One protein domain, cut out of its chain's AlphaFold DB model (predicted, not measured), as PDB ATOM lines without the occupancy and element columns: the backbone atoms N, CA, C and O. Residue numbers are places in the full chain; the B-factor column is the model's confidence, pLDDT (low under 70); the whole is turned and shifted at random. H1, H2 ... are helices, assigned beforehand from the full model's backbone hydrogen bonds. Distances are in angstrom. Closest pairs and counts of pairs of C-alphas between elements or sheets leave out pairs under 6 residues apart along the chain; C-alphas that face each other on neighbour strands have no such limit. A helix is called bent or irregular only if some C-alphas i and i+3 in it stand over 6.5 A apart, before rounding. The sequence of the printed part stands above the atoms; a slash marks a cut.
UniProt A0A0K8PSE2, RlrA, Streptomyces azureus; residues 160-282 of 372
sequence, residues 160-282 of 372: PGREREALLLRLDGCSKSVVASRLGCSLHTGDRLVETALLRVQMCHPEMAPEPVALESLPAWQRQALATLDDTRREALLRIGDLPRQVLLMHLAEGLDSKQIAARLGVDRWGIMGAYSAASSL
ATOM      1  N   PRO A 160     189.501 213.060 157.913       87.56
ATOM      2  CA  PRO A 160     189.935 212.021 158.842       87.56
ATOM      3  C   PRO A 160     190.718 210.908 158.132       87.56
ATOM      4  O   PRO A 160     190.334 210.469 157.051       87.56
ATOM      5  N   GLY A 161     191.763 210.369 158.772       86.56
ATOM      6  CA  GLY A 161     192.712 209.448 158.123       86.56
ATOM      7  C   GLY A 161     192.076 208.262 157.380       86.56
ATOM      8  O   GLY A 161     192.443 207.990 156.244       86.56
ATOM      9  N   ARG A 162     191.062 207.605 157.963       89.12
ATOM     10  CA  ARG A 162     190.373 206.477 157.299       89.12
ATOM     11  C   ARG A 162     189.480 206.898 156.131       89.12
ATOM     12  O   ARG A 162     189.246 206.097 155.238       89.12
ATOM     13  N   GLU A 163     188.932 208.107 156.177       92.44
ATOM     14  CA  GLU A 163     188.115 208.674 155.098       92.44
ATOM     15  C   GLU A 163     189.022 209.122 153.943       92.44
ATOM     16  O   GLU A 163     188.743 208.810 152.790       92.44
ATOM     17  N   ARG A 164     190.168 209.735 154.269       93.31
ATOM     18  CA  ARG A 164     191.231 210.086 153.319       93.31
ATOM     19  C   ARG A 164     191.774 208.858 152.589       93.31
ATOM     20  O   ARG A 164     191.827 208.853 151.368       93.31
ATOM     21  N   GLU A 165     192.136 207.810 153.326       91.88
ATOM     22  CA  GLU A 165     192.656 206.563 152.750       91.88
ATOM     23  C   GLU A 165     191.610 205.873 151.859       91.88
ATOM     24  O   GLU A 165     191.927 205.422 150.761       91.88
ATOM     25  N   ALA A 166     190.344 205.846 152.292       93.81
ATOM     26  CA  ALA A 166     189.242 205.328 151.485       93.81
ATOM     27  C   ALA A 166     189.071 206.096 150.167       93.81
ATOM     28  O   ALA A 166     188.887 205.475 149.118       93.81
ATOM     29  N   LEU A 167     189.127 207.432 150.222       92.81
ATOM     30  CA  LEU A 167     189.003 208.291 149.049       92.81
ATOM     31  C   LEU A 167     190.182 208.108 148.087       92.81
ATOM     32  O   LEU A 167     189.945 207.929 146.898       92.81
ATOM     33  N   LEU A 168     191.419 208.076 148.592       90.31
ATOM     34  CA  LEU A 168     192.621 207.862 147.776       90.31
ATOM     35  C   LEU A 168     192.575 206.527 147.033       90.31
ATOM     36  O   LEU A 168     192.683 206.513 145.814       90.31
ATOM     37  N   LEU A 169     192.271 205.427 147.731       88.62
ATOM     38  CA  LEU A 169     192.119 204.119 147.084       88.62
ATOM     39  C   LEU A 169     191.058 204.157 145.977       88.62
ATOM     40  O   LEU A 169     191.206 203.506 144.944       88.62
ATOM     41  N   ARG A 170     189.970 204.907 146.181       91.12
ATOM     42  CA  ARG A 170     188.930 205.054 145.164       91.12
ATOM     43  C   ARG A 170     189.399 205.881 143.963       91.12
ATOM     44  O   ARG A 170     189.022 205.536 142.846       91.12
ATOM     45  N   LEU A 171     190.185 206.934 144.184       87.25
ATOM     46  CA  LEU A 171     190.781 207.759 143.125       87.25
ATOM     47  C   LEU A 171     191.834 206.982 142.323       87.25
ATOM     48  O   LEU A 171     191.888 207.139 141.109       87.25
ATOM     49  N   ASP A 172     192.539 206.044 142.959       83.44
ATOM     50  CA  ASP A 172     193.432 205.075 142.302       83.44
ATOM     51  C   ASP A 172     192.673 204.021 141.461       83.44
ATOM     52  O   ASP A 172     193.251 203.046 140.982       83.44
ATOM     53  N   GLY A 173     191.350 204.155 141.314       85.12
ATOM     54  CA  GLY A 173     190.512 203.246 140.534       85.12
ATOM     55  C   GLY A 173     190.161 201.937 141.248       85.12
ATOM     56  O   GLY A 173     189.581 201.040 140.630       85.12
ATOM     57  N   CYS A 174     190.457 201.794 142.546       88.19
ATOM     58  CA  CYS A 174     190.099 200.578 143.271       88.19
ATOM     59  C   CYS A 174     188.575 200.422 143.376       88.19
ATOM     60  O   CYS A 174     187.833 201.343 143.731       88.19
ATOM     61  N   SER A 175     188.100 199.195 143.154       92.69
ATOM     62  CA  SER A 175     186.693 198.849 143.353       92.69
ATOM     63  C   SER A 175     186.300 198.891 144.837       92.69
ATOM     64  O   SER A 175     187.138 198.778 145.736       92.69
ATOM     65  N   LYS A 176     184.992 198.980 145.122       91.25
ATOM     66  CA  LYS A 176     184.454 199.006 146.500       91.25
ATOM     67  C   LYS A 176     184.934 197.817 147.353       91.25
ATOM     68  O   LYS A 176     185.160 197.971 148.553       91.25
ATOM     69  N   SER A 177     185.108 196.639 146.747       88.69
ATOM     70  CA  SER A 177     185.601 195.439 147.438       88.69
ATOM     71  C   SER A 177     187.075 195.520 147.800       88.69
ATOM     72  O   SER A 177     187.455 195.127 148.907       88.69
ATOM     73  N   VAL A 178     187.892 196.081 146.913       85.38
ATOM     74  CA  VAL A 178     189.317 196.303 147.160       85.38
ATOM     75  C   VAL A 178     189.506 197.349 148.256       85.38
ATOM     76  O   VAL A 178     190.259 197.094 149.195       85.38
ATOM     77  N   VAL A 179     188.757 198.459 148.212       86.88
ATOM     78  CA  VAL A 179     188.772 199.495 149.264       86.88
ATOM     79  C   VAL A 179     188.447 198.883 150.630       86.88
ATOM     80  O   VAL A 179     189.198 199.051 151.589       86.88
ATOM     81  N   ALA A 180     187.361 198.113 150.728       86.88
ATOM     82  CA  ALA A 180     186.962 197.481 151.984       86.88
ATOM     83  C   ALA A 180     188.014 196.495 152.520       86.88
ATOM     84  O   ALA A 180     188.302 196.491 153.720       86.88
ATOM     85  N   SER A 181     188.613 195.698 151.631       81.06
ATOM     86  CA  SER A 181     189.643 194.717 151.987       81.06
ATOM     87  C   SER A 181     190.919 195.395 152.488       81.06
ATOM     88  O   SER A 181     191.422 195.032 153.550       81.06
ATOM     89  N   ARG A 182     191.397 196.426 151.776       79.44
ATOM     90  CA  ARG A 182     192.579 197.227 152.148       79.44
ATOM     91  C   ARG A 182     192.399 197.899 153.510       79.44
ATOM     92  O   ARG A 182     193.292 197.836 154.345       79.44
ATOM     93  N   LEU A 183     191.214 198.451 153.769       86.88
ATOM     94  CA  LEU A 183     190.887 199.128 155.028       86.88
ATOM     95  C   LEU A 183     190.510 198.178 156.179       86.88
ATOM     96  O   LEU A 183     190.164 198.649 157.273       86.88
ATOM     97  N   GLY A 184     190.494 196.861 155.940       88.31
ATOM     98  CA  GLY A 184     190.110 195.853 156.926       88.31
ATOM     99  C   GLY A 184     188.683 196.032 157.459       88.31
ATOM    100  O   GLY A 184     188.443 195.896 158.663       88.31
ATOM    101  N   CYS A 185     187.725 196.401 156.601       90.69
ATOM    102  CA  CYS A 185     186.329 196.621 156.986       90.69
ATOM    103  C   CYS A 185     185.321 195.956 156.037       90.69
ATOM    104  O   CYS A 185     185.684 195.350 155.038       90.69
ATOM    105  N   SER A 186     184.025 196.044 156.360       92.31
ATOM    106  CA  SER A 186     182.972 195.546 155.467       92.31
ATOM    107  C   SER A 186     182.836 196.415 154.213       92.31
ATOM    108  O   SER A 186     183.151 197.607 154.263       92.31
ATOM    109  N   LEU A 187     182.284 195.840 153.134       92.25
ATOM    110  CA  LEU A 187     181.943 196.552 151.889       92.25
ATOM    111  C   LEU A 187     181.191 197.852 152.166       92.25
ATOM    112  O   LEU A 187     181.610 198.923 151.742       92.25
ATOM    113  N   HIS A 188     180.130 197.751 152.965       90.88
ATOM    114  CA  HIS A 188     179.318 198.899 153.331       90.88
ATOM    115  C   HIS A 188     180.113 199.955 154.118       90.88
ATOM    116  O   HIS A 188     179.976 201.149 153.876       90.88
ATOM    117  N   THR A 189     180.981 199.540 155.048       90.88
ATOM    118  CA  THR A 189     181.797 200.499 155.811       90.88
ATOM    119  C   THR A 189     182.781 201.237 154.910       90.88
ATOM    120  O   THR A 189     182.979 202.429 155.121       90.88
ATOM    121  N   GLY A 190     183.393 200.536 153.949       92.69
ATOM    122  CA  GLY A 190     184.312 201.131 152.980       92.69
ATOM    123  C   GLY A 190     183.606 202.154 152.096       92.69
ATOM    124  O   GLY A 190     184.056 203.288 152.009       92.69
ATOM    125  N   ASP A 191     182.455 201.786 151.529       92.94
ATOM    126  CA  ASP A 191     181.665 202.682 150.675       92.94
ATOM    127  C   ASP A 191     181.182 203.923 151.440       92.94
ATOM    128  O   ASP A 191     181.392 205.047 150.995       92.94
ATOM    129  N   ARG A 192     180.672 203.734 152.665       94.81
ATOM    130  CA  ARG A 192     180.286 204.837 153.556       94.81
ATOM    131  C   ARG A 192     181.451 205.792 153.838       94.81
ATOM    132  O   ARG A 192     181.227 206.991 153.914       94.81
ATOM    133  N   LEU A 193     182.676 205.290 154.039       94.69
ATOM    134  CA  LEU A 193     183.848 206.148 154.277       94.69
ATOM    135  C   LEU A 193     184.164 207.021 153.057       94.69
ATOM    136  O   LEU A 193     184.472 208.194 153.241       94.69
ATOM    137  N   VAL A 194     184.046 206.470 151.845       94.75
ATOM    138  CA  VAL A 194     184.219 207.224 150.592       94.75
ATOM    139  C   VAL A 194     183.134 208.292 150.450       94.75
ATOM    140  O   VAL A 194     183.449 209.453 150.206       94.75
ATOM    141  N   GLU A 195     181.863 207.931 150.644       93.81
ATOM    142  CA  GLU A 195     180.742 208.878 150.559       93.81
ATOM    143  C   GLU A 195     180.859 210.006 151.585       93.81
ATOM    144  O   GLU A 195     180.670 211.175 151.251       93.81
ATOM    145  N   THR A 196     181.204 209.674 152.835       94.44
ATOM    146  CA  THR A 196     181.443 210.680 153.870       94.44
ATOM    147  C   THR A 196     182.598 211.597 153.475       94.44
ATOM    148  O   THR A 196     182.430 212.808 153.567       94.44
ATOM    149  N   ALA A 197     183.724 211.057 152.992       93.31
ATOM    150  CA  ALA A 197     184.870 211.856 152.560       93.31
ATOM    151  C   ALA A 197     184.481 212.872 151.474       93.31
ATOM    152  O   ALA A 197     184.760 214.058 151.616       93.31
ATOM    153  N   LEU A 198     183.777 212.421 150.432       91.44
ATOM    154  CA  LEU A 198     183.326 213.280 149.332       91.44
ATOM    155  C   LEU A 198     182.403 214.402 149.817       91.44
ATOM    156  O   LEU A 198     182.593 215.556 149.439       91.44
ATOM    157  N   LEU A 199     181.440 214.084 150.687       91.38
ATOM    158  CA  LEU A 199     180.539 215.091 151.246       91.38
ATOM    159  C   LEU A 199     181.291 216.110 152.104       91.38
ATOM    160  O   LEU A 199     181.040 217.304 151.981       91.38
ATOM    161  N   ARG A 200     182.250 215.674 152.932       89.62
ATOM    162  CA  ARG A 200     183.081 216.606 153.708       89.62
ATOM    163  C   ARG A 200     183.880 217.533 152.802       89.62
ATOM    164  O   ARG A 200     183.889 218.729 153.063       89.62
ATOM    165  N   VAL A 201     184.492 217.000 151.742       88.25
ATOM    166  CA  VAL A 201     185.235 217.820 150.775       88.25
ATOM    167  C   VAL A 201     184.315 218.879 150.169       88.25
ATOM    168  O   VAL A 201     184.647 220.056 150.215       88.25
ATOM    169  N   GLN A 202     183.124 218.499 149.700       87.94
ATOM    170  CA  GLN A 202     182.154 219.446 149.130       87.94
ATOM    171  C   GLN A 202     181.694 220.522 150.124       87.94
ATOM    172  O   GLN A 202     181.429 221.657 149.744       87.94
ATOM    173  N   MET A 203     181.566 220.169 151.402       85.75
ATOM    174  CA  MET A 203     181.058 221.079 152.429       85.75
ATOM    175  C   MET A 203     182.128 222.036 152.961       85.75
ATOM    176  O   MET A 203     181.787 223.143 153.372       85.75
ATOM    177  N   CYS A 204     183.394 221.615 152.985       82.25
ATOM    178  CA  CYS A 204     184.514 222.401 153.506       82.25
ATOM    179  C   CYS A 204     185.252 223.195 152.416       82.25
ATOM    180  O   CYS A 204     185.874 224.205 152.735       82.25
ATOM    181  N   HIS A 205     185.158 222.768 151.154       82.25
ATOM    182  CA  HIS A 205     185.874 223.357 150.020       82.25
ATOM    183  C   HIS A 205     184.886 223.806 148.937       82.25
ATOM    184  O   HIS A 205     184.625 223.063 147.981       82.25
ATOM    185  N   PRO A 206     184.281 224.999 149.091       76.38
ATOM    186  CA  PRO A 206     183.257 225.500 148.178       76.38
ATOM    187  C   PRO A 206     183.751 225.648 146.731       76.38
ATOM    188  O   PRO A 206     182.933 225.600 145.821       76.38
ATOM    189  N   GLU A 207     185.061 225.778 146.506       79.56
ATOM    190  CA  GLU A 207     185.696 225.813 145.184       79.56
ATOM    191  C   GLU A 207     185.581 224.492 144.404       79.56
ATOM    192  O   GLU A 207     185.658 224.495 143.178       79.56
ATOM    193  N   MET A 208     185.375 223.371 145.102       77.25
ATOM    194  CA  MET A 208     185.207 222.037 144.507       77.25
ATOM    195  C   MET A 208     183.740 221.610 144.414       77.25
ATOM    196  O   MET A 208     183.432 220.543 143.875       77.25
ATOM    197  N   ALA A 209     182.836 222.393 144.997       79.69
ATOM    198  CA  ALA A 209     181.433 222.050 145.108       79.69
ATOM    199  C   ALA A 209     180.601 222.710 143.991       79.69
ATOM    200  O   ALA A 209     180.986 223.754 143.463       79.69
ATOM    201  N   PRO A 210     179.449 222.120 143.624       79.62
ATOM    202  CA  PRO A 210     178.501 222.745 142.708       79.62
ATOM    203  C   PRO A 210     178.053 224.137 143.173       79.62
ATOM    204  O   PRO A 210     178.102 224.456 144.366       79.62
ATOM    205  N   GLU A 211     177.534 224.936 142.236       87.31
ATOM    206  CA  GLU A 211     176.884 226.201 142.578       87.31
ATOM    207  C   GLU A 211     175.764 225.986 143.616       87.31
ATOM    208  O   GLU A 211     175.023 224.997 143.533       87.31
ATOM    209  N   PRO A 212     175.619 226.894 144.603       89.25
ATOM    210  CA  PRO A 212     174.575 226.787 145.610       89.25
ATOM    211  C   PRO A 212     173.183 226.736 144.981       89.25
ATOM    212  O   PRO A 212     172.823 227.574 144.155       89.25
ATOM    213  N   VAL A 213     172.357 225.796 145.435       92.62
ATOM    214  CA  VAL A 213     170.953 225.741 145.022       92.62
ATOM    215  C   VAL A 213     170.215 226.988 145.520       92.62
ATOM    216  O   VAL A 213     170.310 227.355 146.693       92.62
ATOM    217  N   ALA A 214     169.442 227.629 144.640       93.38
ATOM    218  CA  ALA A 214     168.651 228.805 144.989       93.38
ATOM    219  C   ALA A 214     167.623 228.469 146.080       93.38
ATOM    220  O   ALA A 214     166.809 227.563 145.895       93.38
ATOM    221  N   LEU A 215     167.607 229.227 147.182       92.06
ATOM    222  CA  LEU A 215     166.704 228.988 148.318       92.06
ATOM    223  C   LEU A 215     165.235 228.865 147.895       92.06
ATOM    224  O   LEU A 215     164.553 227.959 148.362       92.06
ATOM    225  N   GLU A 216     164.773 229.718 146.980       92.94
ATOM    226  CA  GLU A 216     163.390 229.761 146.470       92.94
ATOM    227  C   GLU A 216     162.934 228.448 145.812       92.94
ATOM    228  O   GLU A 216     161.752 228.109 145.843       92.94
ATOM    229  N   SER A 217     163.874 227.688 145.244       94.00
ATOM    230  CA  SER A 217     163.602 226.396 144.600       94.00
ATOM    231  C   SER A 217     163.378 225.259 145.601       94.00
ATOM    232  O   SER A 217     162.879 224.195 145.233       94.00
ATOM    233  N   LEU A 218     163.738 225.465 146.872       94.69
ATOM    234  CA  LEU A 218     163.672 224.427 147.890       94.69
ATOM    235  C   LEU A 218     162.266 224.305 148.505       94.69
ATOM    236  O   LEU A 218     161.577 225.311 148.732       94.69
ATOM    237  N   PRO A 219     161.856 223.078 148.887       95.44
ATOM    238  CA  PRO A 219     160.632 222.856 149.647       95.44
ATOM    239  C   PRO A 219     160.560 223.732 150.904       95.44
ATOM    240  O   PRO A 219     161.573 223.972 151.566       95.44
ATOM    241  N   ALA A 220     159.350 224.165 151.277       95.38
ATOM    242  CA  ALA A 220     159.139 225.080 152.404       95.38
ATOM    243  C   ALA A 220     159.784 224.588 153.712       95.38
ATOM    244  O   ALA A 220     160.406 225.375 154.420       95.38
ATOM    245  N   TRP A 221     159.710 223.283 153.990       94.56
ATOM    246  CA  TRP A 221     160.317 222.695 155.184       94.56
ATOM    247  C   TRP A 221     161.854 222.776 155.168       94.56
ATOM    248  O   TRP A 221     162.453 223.040 156.206       94.56
ATOM    249  N   GLN A 222     162.503 222.612 154.002       95.44
ATOM    250  CA  GLN A 222     163.961 222.744 153.888       95.44
ATOM    251  C   GLN A 222     164.383 224.195 154.113       95.44
ATOM    252  O   GLN A 222     165.340 224.444 154.841       95.44
ATOM    253  N   ARG A 223     163.646 225.159 153.542       95.94
ATOM    254  CA  ARG A 223     163.891 226.594 153.770       95.94
ATOM    255  C   ARG A 223     163.757 226.965 155.244       95.94
ATOM    256  O   ARG A 223     164.621 227.652 155.780       95.94
ATOM    257  N   GLN A 224     162.708 226.479 155.907       94.44
ATOM    258  CA  GLN A 224     162.495 226.692 157.340       94.44
ATOM    259  C   GLN A 224     163.619 226.068 158.175       94.44
ATOM    260  O   GLN A 224     164.160 226.740 159.047       94.44
ATOM    261  N   ALA A 225     164.033 224.834 157.873       94.19
ATOM    262  CA  ALA A 225     165.150 224.185 158.558       94.19
ATOM    263  C   ALA A 225     166.473 224.947 158.352       94.19
ATOM    264  O   ALA A 225     167.186 225.211 159.317       94.19
ATOM    265  N   LEU A 226     166.778 225.379 157.124       94.62
ATOM    266  CA  LEU A 226     167.964 226.187 156.804       94.62
ATOM    267  C   LEU A 226     167.984 227.544 157.523       94.62
ATOM    268  O   LEU A 226     169.063 228.051 157.831       94.62
ATOM    269  N   ALA A 227     166.816 228.128 157.802       93.81
ATOM    270  CA  ALA A 227     166.699 229.380 158.550       93.81
ATOM    271  C   ALA A 227     167.061 229.229 160.040       93.81
ATOM    272  O   ALA A 227     167.398 230.217 160.682       93.81
ATOM    273  N   THR A 228     167.027 228.006 160.587       93.12
ATOM    274  CA  THR A 228     167.451 227.730 161.975       93.12
ATOM    275  C   THR A 228     168.966 227.577 162.134       93.12
ATOM    276  O   THR A 228     169.471 227.574 163.255       93.12
ATOM    277  N   LEU A 229     169.694 227.432 161.023       90.38
ATOM    278  CA  LEU A 229     171.137 227.213 161.006       90.38
ATOM    279  C   LEU A 229     171.893 228.527 160.787       90.38
ATOM    280  O   LEU A 229     171.375 229.457 160.164       90.38
ATOM    281  N   ASP A 230     173.138 228.579 161.259       90.25
ATOM    282  CA  ASP A 230     174.066 229.671 160.959       90.25
ATOM    283  C   ASP A 230     174.418 229.740 159.463       90.25
ATOM    284  O   ASP A 230     174.231 228.779 158.707       90.25
ATOM    285  N   ASP A 231     174.934 230.894 159.041       88.62
ATOM    286  CA  ASP A 231     175.199 231.193 157.634       88.62
ATOM    287  C   ASP A 231     176.215 230.226 157.015       88.62
ATOM    288  O   ASP A 231     176.012 229.775 155.889       88.62
ATOM    289  N   THR A 232     177.247 229.821 157.766       87.25
ATOM    290  CA  THR A 232     178.278 228.882 157.299       87.25
ATOM    291  C   THR A 232     177.689 227.503 157.013       87.25
ATOM    292  O   THR A 232     177.904 226.934 155.940       87.25
ATOM    293  N   ARG A 233     176.896 226.953 157.942       89.44
ATOM    294  CA  ARG A 233     176.200 225.676 157.722       89.44
ATOM    295  C   ARG A 233     175.208 225.771 156.575       89.44
ATOM    296  O   ARG A 233     175.105 224.830 155.788       89.44
ATOM    297  N   ARG A 234     174.482 226.887 156.474       92.12
ATOM    298  CA  ARG A 234     173.520 227.124 155.396       92.12
ATOM    299  C   ARG A 234     174.212 227.088 154.036       92.12
ATOM    300  O   ARG A 234     173.767 226.357 153.158       92.12
ATOM    301  N   GLU A 235     175.324 227.803 153.887       89.81
ATOM    302  CA  GLU A 235     176.120 227.827 152.656       89.81
ATOM    303  C   GLU A 235     176.612 226.439 152.240       89.81
ATOM    304  O   GLU A 235     176.515 226.072 151.068       89.81
ATOM    305  N   ALA A 236     177.132 225.661 153.192       90.44
ATOM    306  CA  ALA A 236     177.650 224.322 152.926       90.44
ATOM    307  C   ALA A 236     176.534 223.361 152.483       90.44
ATOM    308  O   ALA A 236     176.693 222.598 151.530       90.44
ATOM    309  N   LEU A 237     175.372 223.418 153.141       92.50
ATOM    310  CA  LEU A 237     174.231 222.558 152.821       92.50
ATOM    311  C   LEU A 237     173.587 222.884 151.466       92.50
ATOM    312  O   LEU A 237     173.036 221.992 150.818       92.50
ATOM    313  N   LEU A 238     173.659 224.133 151.006       92.81
ATOM    314  CA  LEU A 238     173.146 224.517 149.686       92.81
ATOM    315  C   LEU A 238     173.995 223.982 148.525       92.81
ATOM    316  O   LEU A 238     173.485 223.901 147.409       92.81
ATOM    317  N   ARG A 239     175.244 223.576 148.782       91.00
ATOM    318  CA  ARG A 239     176.184 223.079 147.763       91.00
ATOM    319  C   ARG A 239     176.236 221.558 147.619       91.00
ATOM    320  O   ARG A 239     176.813 221.050 146.666       91.00
ATOM    321  N   ILE A 240     175.632 220.810 148.539       92.38
ATOM    322  CA  ILE A 240     175.557 219.341 148.453       92.38
ATOM    323  C   ILE A 240     174.274 218.883 147.760       92.38
ATOM    324  O   ILE A 240     173.321 219.648 147.631       92.38
ATOM    325  N   GLY A 241     174.226 217.616 147.342       91.44
ATOM    326  CA  GLY A 241     173.039 217.013 146.726       91.44
ATOM    327  C   GLY A 241     171.810 216.967 147.649       91.44
ATOM    328  O   GLY A 241     171.925 217.039 148.872       91.44
ATOM    329  N   ASP A 242     170.627 216.798 147.053       93.94
ATOM    330  CA  ASP A 242     169.337 216.873 147.757       93.94
ATOM    331  C   ASP A 242     169.190 215.831 148.879       93.94
ATOM    332  O   ASP A 242     168.944 216.202 150.024       93.94
ATOM    333  N   LEU A 243     169.429 214.541 148.610       95.12
ATOM    334  CA  LEU A 243     169.305 213.502 149.643       95.12
ATOM    335  C   LEU A 243     170.258 213.736 150.844       95.12
ATOM    336  O   LEU A 243     169.771 213.770 151.977       95.12
ATOM    337  N   PRO A 244     171.578 213.958 150.657       94.81
ATOM    338  CA  PRO A 244     172.468 214.332 151.757       94.81
ATOM    339  C   PRO A 244     172.020 215.584 152.519       94.81
ATOM    340  O   PRO A 244     172.091 215.604 153.750       94.81
ATOM    341  N   ARG A 245     171.515 216.605 151.811       95.12
ATOM    342  CA  ARG A 245     170.986 217.831 152.420       95.12
ATOM    343  C   ARG A 245     169.795 217.543 153.318       95.12
ATOM    344  O   ARG A 245     169.781 217.999 154.455       95.12
ATOM    345  N   GLN A 246     168.829 216.760 152.844       96.31
ATOM    346  CA  GLN A 246     167.653 216.383 153.630       96.31
ATOM    347  C   GLN A 246     168.045 215.634 154.906       96.31
ATOM    348  O   GLN A 246     167.561 215.972 155.986       96.31
ATOM    349  N   VAL A 247     168.968 214.672 154.800       96.50
ATOM    350  CA  VAL A 247     169.487 213.913 155.950       96.50
ATOM    351  C   VAL A 247     170.129 214.845 156.978       96.50
ATOM    352  O   VAL A 247     169.838 214.746 158.170       96.50
ATOM    353  N   LEU A 248     170.986 215.764 156.529       94.94
ATOM    354  CA  LEU A 248     171.674 216.699 157.416       94.94
ATOM    355  C   LEU A 248     170.724 217.731 158.030       94.94
ATOM    356  O   LEU A 248     170.858 218.016 159.215       94.94
ATOM    357  N   LEU A 249     169.740 218.244 157.287       95.25
ATOM    358  CA  LEU A 249     168.733 219.167 157.821       95.25
ATOM    359  C   LEU A 249     167.882 218.508 158.908       95.25
ATOM    360  O   LEU A 249     167.737 219.072 159.988       95.25
ATOM    361  N   MET A 250     167.385 217.293 158.670       95.19
ATOM    362  CA  MET A 250     166.615 216.553 159.676       95.19
ATOM    363  C   MET A 250     167.451 216.236 160.923       95.19
ATOM    364  O   MET A 250     166.942 216.267 162.041       95.19
ATOM    365  N   HIS A 251     168.744 215.948 160.759       94.94
ATOM    366  CA  HIS A 251     169.616 215.699 161.901       94.94
ATOM    367  C   HIS A 251     169.955 216.979 162.681       94.94
ATOM    368  O   HIS A 251     169.910 216.975 163.907       94.94
ATOM    369  N   LEU A 252     170.307 218.065 161.986       90.81
ATOM    370  CA  LEU A 252     170.836 219.284 162.602       90.81
ATOM    371  C   LEU A 252     169.748 220.235 163.106       90.81
ATOM    372  O   LEU A 252     169.936 220.834 164.160       90.81
ATOM    373  N   ALA A 253     168.641 220.380 162.376       89.38
ATOM    374  CA  ALA A 253     167.552 221.282 162.753       89.38
ATOM    375  C   ALA A 253     166.515 220.590 163.650       89.38
ATOM    376  O   ALA A 253     166.021 221.192 164.598       89.38
ATOM    377  N   GLU A 254     166.197 219.320 163.377       89.12
ATOM    378  CA  GLU A 254     165.154 218.584 164.111       89.12
ATOM    379  C   GLU A 254     165.712 217.596 165.153       89.12
ATOM    380  O   GLU A 254     164.956 217.055 165.958       89.12
ATOM    381  N   GLY A 255     167.027 217.338 165.163       90.75
ATOM    382  CA  GLY A 255     167.658 216.430 166.128       90.75
ATOM    383  C   GLY A 255     167.366 214.945 165.890       90.75
ATOM    384  O   GLY A 255     167.594 214.129 166.786       90.75
ATOM    385  N   LEU A 256     166.865 214.572 164.708       94.12
ATOM    386  CA  LEU A 256     166.489 213.190 164.415       94.12
ATOM    387  C   LEU A 256     167.713 212.271 164.314       94.12
ATOM    388  O   LEU A 256     168.789 212.649 163.832       94.12
ATOM    389  N   ASP A 257     167.542 211.024 164.749       95.06
ATOM    390  CA  ASP A 257     168.550 209.985 164.589       95.06
ATOM    391  C   ASP A 257     168.480 209.313 163.204       95.06
ATOM    392  O   ASP A 257     167.502 209.410 162.463       95.06
ATOM    393  N   SER A 258     169.535 208.576 162.845       94.12
ATOM    394  CA  SER A 258     169.599 207.871 161.552       94.12
ATOM    395  C   SER A 258     168.428 206.907 161.283       94.12
ATOM    396  O   SER A 258     168.102 206.663 160.128       94.12
ATOM    397  N   LYS A 259     167.795 206.315 162.306       95.88
ATOM    398  CA  LYS A 259     166.664 205.395 162.096       95.88
ATOM    399  C   LYS A 259     165.397 206.179 161.771       95.88
ATOM    400  O   LYS A 259     164.679 205.811 160.847       95.88
ATOM    401  N   GLN A 260     165.155 207.258 162.509       96.88
ATOM    402  CA  GLN A 260     164.019 208.154 162.305       96.88
ATOM    403  C   GLN A 260     164.085 208.826 160.931       96.88
ATOM    404  O   GLN A 260     163.085 208.864 160.220       96.88
ATOM    405  N   ILE A 261     165.274 209.282 160.524       96.50
ATOM    406  CA  ILE A 261     165.493 209.900 159.209       96.50
ATOM    407  C   ILE A 261     165.219 208.897 158.084       96.50
ATOM    408  O   ILE A 261     164.467 209.203 157.163       96.50
ATOM    409  N   ALA A 262     165.779 207.685 158.171       96.94
ATOM    410  CA  ALA A 262     165.570 206.648 157.161       96.94
ATOM    411  C   ALA A 262     164.080 206.296 157.002       96.94
ATOM    412  O   ALA A 262     163.574 206.239 155.883       96.94
ATOM    413  N   ALA A 263     163.363 206.149 158.123       96.50
ATOM    414  CA  ALA A 263     161.927 205.889 158.125       96.50
ATOM    415  C   ALA A 263     161.125 207.033 157.483       96.50
ATOM    416  O   ALA A 263     160.221 206.776 156.693       96.50
ATOM    417  N   ARG A 264     161.475 208.290 157.779       95.50
ATOM    418  CA  ARG A 264     160.788 209.469 157.233       95.50
ATOM    419  C   ARG A 264     161.024 209.663 155.737       95.50
ATOM    420  O   ARG A 264     160.123 210.109 155.038       95.50
ATOM    421  N   LEU A 265     162.220 209.330 155.258       95.12
ATOM    422  CA  LEU A 265     162.576 209.409 153.842       95.12
ATOM    423  C   LEU A 265     162.128 208.176 153.039       95.12
ATOM    424  O   LEU A 265     162.199 208.200 151.815       95.12
ATOM    425  N   GLY A 266     161.682 207.103 153.702       95.88
ATOM    426  CA  GLY A 266     161.311 205.852 153.035       95.88
ATOM    427  C   GLY A 266     162.498 205.147 152.367       95.88
ATOM    428  O   GLY A 266     162.318 204.455 151.369       95.88
ATOM    429  N   VAL A 267     163.711 205.339 152.895       94.69
ATOM    430  CA  VAL A 267     164.957 204.789 152.336       94.69
ATOM    431  C   VAL A 267     165.615 203.814 153.302       94.69
ATOM    432  O   VAL A 267     165.392 203.855 154.514       94.69
ATOM    433  N   ASP A 268     166.476 202.947 152.773       93.25
ATOM    434  CA  ASP A 268     167.283 202.079 153.619       93.25
ATOM    435  C   ASP A 268     168.270 202.896 154.468       93.25
ATOM    436  O   ASP A 268     168.932 203.822 153.987       93.25
ATOM    437  N   ARG A 269     168.400 202.525 155.747       92.75
ATOM    438  CA  ARG A 269     169.244 203.247 156.706       92.75
ATOM    439  C   ARG A 269     170.693 203.315 156.241       92.75
ATOM    440  O   ARG A 269     171.353 204.319 156.492       92.75
ATOM    441  N   TRP A 270     171.202 202.277 155.582       90.06
ATOM    442  CA  TRP A 270     172.580 202.267 155.111       90.06
ATOM    443  C   TRP A 270     172.818 203.281 153.991       90.06
ATOM    444  O   TRP A 270     173.892 203.877 153.960       90.06
ATOM    445  N   GLY A 271     171.806 203.554 153.160       89.88
ATOM    446  CA  GLY A 271     171.870 204.547 152.083       89.88
ATOM    447  C   GLY A 271     172.018 205.998 152.554       89.88
ATOM    448  O   GLY A 271     172.410 206.852 151.769       89.88
ATOM    449  N   ILE A 272     171.754 206.294 153.832       94.50
ATOM    450  CA  ILE A 272     171.916 207.647 154.394       94.50
ATOM    451  C   ILE A 272     173.132 207.785 155.314       94.50
ATOM    452  O   ILE A 272     173.455 208.890 155.756       94.50
ATOM    453  N   MET A 273     173.812 206.681 155.647       93.50
ATOM    454  CA  MET A 273     174.867 206.700 156.664       93.50
ATOM    455  C   MET A 273     176.082 207.532 156.249       93.50
ATOM    456  O   MET A 273     176.755 208.070 157.135       93.50
ATOM    457  N   GLY A 274     176.367 207.648 154.947       91.81
ATOM    458  CA  GLY A 274     177.424 208.513 154.421       91.81
ATOM    459  C   GLY A 274     177.191 209.974 154.811       91.81
ATOM    460  O   GLY A 274     178.033 210.574 155.485       91.81
ATOM    461  N   ALA A 275     176.000 210.495 154.494       93.75
ATOM    462  CA  ALA A 275     175.570 211.852 154.835       93.75
ATOM    463  C   ALA A 275     175.424 212.068 156.344       93.75
ATOM    464  O   ALA A 275     175.956 213.032 156.888       93.75
ATOM    465  N   TYR A 276     174.790 211.132 157.053       93.69
ATOM    466  CA  TYR A 276     174.625 211.226 158.505       93.69
ATOM    467  C   TYR A 276     175.977 211.310 159.240       93.69
ATOM    468  O   TYR A 276     176.130 212.074 160.190       93.69
ATOM    469  N   SER A 277     176.993 210.570 158.778       90.69
ATOM    470  CA  SER A 277     178.342 210.609 159.369       90.69
ATOM    471  C   SER A 277     179.085 211.927 159.082       90.69
ATOM    472  O   SER A 277     179.916 212.355 159.891       90.69
ATOM    473  N   ALA A 278     178.770 212.590 157.963       89.38
ATOM    474  CA  ALA A 278     179.382 213.855 157.551       89.38
ATOM    475  C   ALA A 278     178.947 215.050 158.419       89.38
ATOM    476  O   ALA A 278     179.656 216.053 158.469       89.38
ATOM    477  N   ALA A 279     177.854 214.929 159.187       85.25
ATOM    478  CA  ALA A 279     177.364 215.984 160.083       85.25
ATOM    479  C   ALA A 279     178.429 216.503 161.065       85.25
ATOM    480  O   ALA A 279     178.401 217.663 161.470       85.25
ATOM    481  N   SER A 280     179.399 215.658 161.430       76.00
ATOM    482  CA  SER A 280     180.510 216.056 162.299       76.00
ATOM    483  C   SER A 280     181.397 217.164 161.712       76.00
ATOM    484  O   SER A 280     181.959 217.922 162.497       76.00
ATOM    485  N   SER A 281     181.480 217.310 160.383       71.56
ATOM    486  CA  SER A 281     182.213 218.410 159.730       71.56
ATOM    487  C   SER A 281     181.508 219.759 159.812       71.56
ATOM    488  O   SER A 281     182.159 220.786 159.695       71.56
ATOM    489  N   LEU A 282     180.191 219.779 160.041       69.06
ATOM    490  CA  LEU A 282     179.419 221.019 160.184       69.06
ATOM    491  C   LEU A 282     179.461 221.582 161.601       69.06
ATOM    492  O   LEU A 282     178.752 222.536 161.913       69.06
TER     493      LEU A 282
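AT A GLANCE: This is residues 160 to 282 of the 372 residues of the protein "RlrA" of Streptomyces azureus (UniProt A0A0K8PSE2). Two long helices, H3 and H8, run side by side at an angle through the middle of an all-helix domain; H1 and H2 pack on the outer side of H3, while H6 packs on H8 on the other side. H4, H5 and H7 are set round H6, and a long loop, residues 205 to 219, runs from the end of H3 past H5 to H4. The printed part has 123 residues with eight named helices, H1 to H8 in order along the chain, and no named strand. It is compact, with a radius of gyration of the C-alphas of 14.9 A and spans of 43 by 33 by 20 A.

IN THESE COORDINATES: Find C-alpha 161 at (192.712, 209.448, 158.123); from there H1 runs to residue 171, 15.2 A away. H2 follows at residues 176 to 182, 10.1 A long. Next look at C-alpha 187, at (181.943, 196.552, 151.889), where H3 begins; it runs to residue 204 over 26.0 A. H4 takes residues 220 to 227, 10.6 A, and H5 residues 231 to 239, 12.8 A. H6 runs from 242 to 252 over 15.1 A, and H7 from 258 to 265 over 10.5 A. H8, residues 269 to 282, covers 20.8 A and ends at C-alpha 282, (179.419, 221.019, 160.184); it is irregular, with C-alphas 271 and 274 7.2 A apart.

HOW THE PARTS SIT: Start at H3, which with H6 is a hub, each touching four helices. Residues 190 to 198 of H3 touch H1, about perpendicular at 84 degrees; the closest C-alphas, of Glu 163 and Leu 193, are 5.0 A apart. H2 touches residues 187 to 191 of H3, closest at the C-alphas of Ala 180 and Gly 190, 4.6 A. H8 touches H3 at a tilt of 36 degrees, only just steep, the same way, with the C-alphas of Thr 196 and Gly 274 closest at 4.6 A. H3 and H5 touch only at their ends, closest at the C-alphas of Met 203 and Ala 236, 4.7 A. H6 touches H8 at a steep tilt of 63 degrees, closest at the C-alphas of Pro 244 and Ala 275, 5.0 A. H4 touches H6, closest at the C-alphas of Ala 225 and Leu 249, 6.2 A. H7 touches H8, closest at the C-alphas of Ala 262 and Arg 269, 5.0 A. H5 and H6 form a helical hairpin and only just touch, with 3 pairs of C-alphas within 8 A. Every O i to N i+4 pair is within hydrogen-bond range in H1, H2, H3, H4, H6 and H7, against 4 of 5 in H5 and 3 of 10 in H8, where 8 of 11 O i to N i+3 pairs are.

THE WHOLE: The two C-alphas farthest apart, those of Gly 184 and Glu 216, are 44.4 A apart. The printed part has no cut; the link from H3 to H4 is long, and the other links are tight. Only residue 282 has a pLDDT under 70.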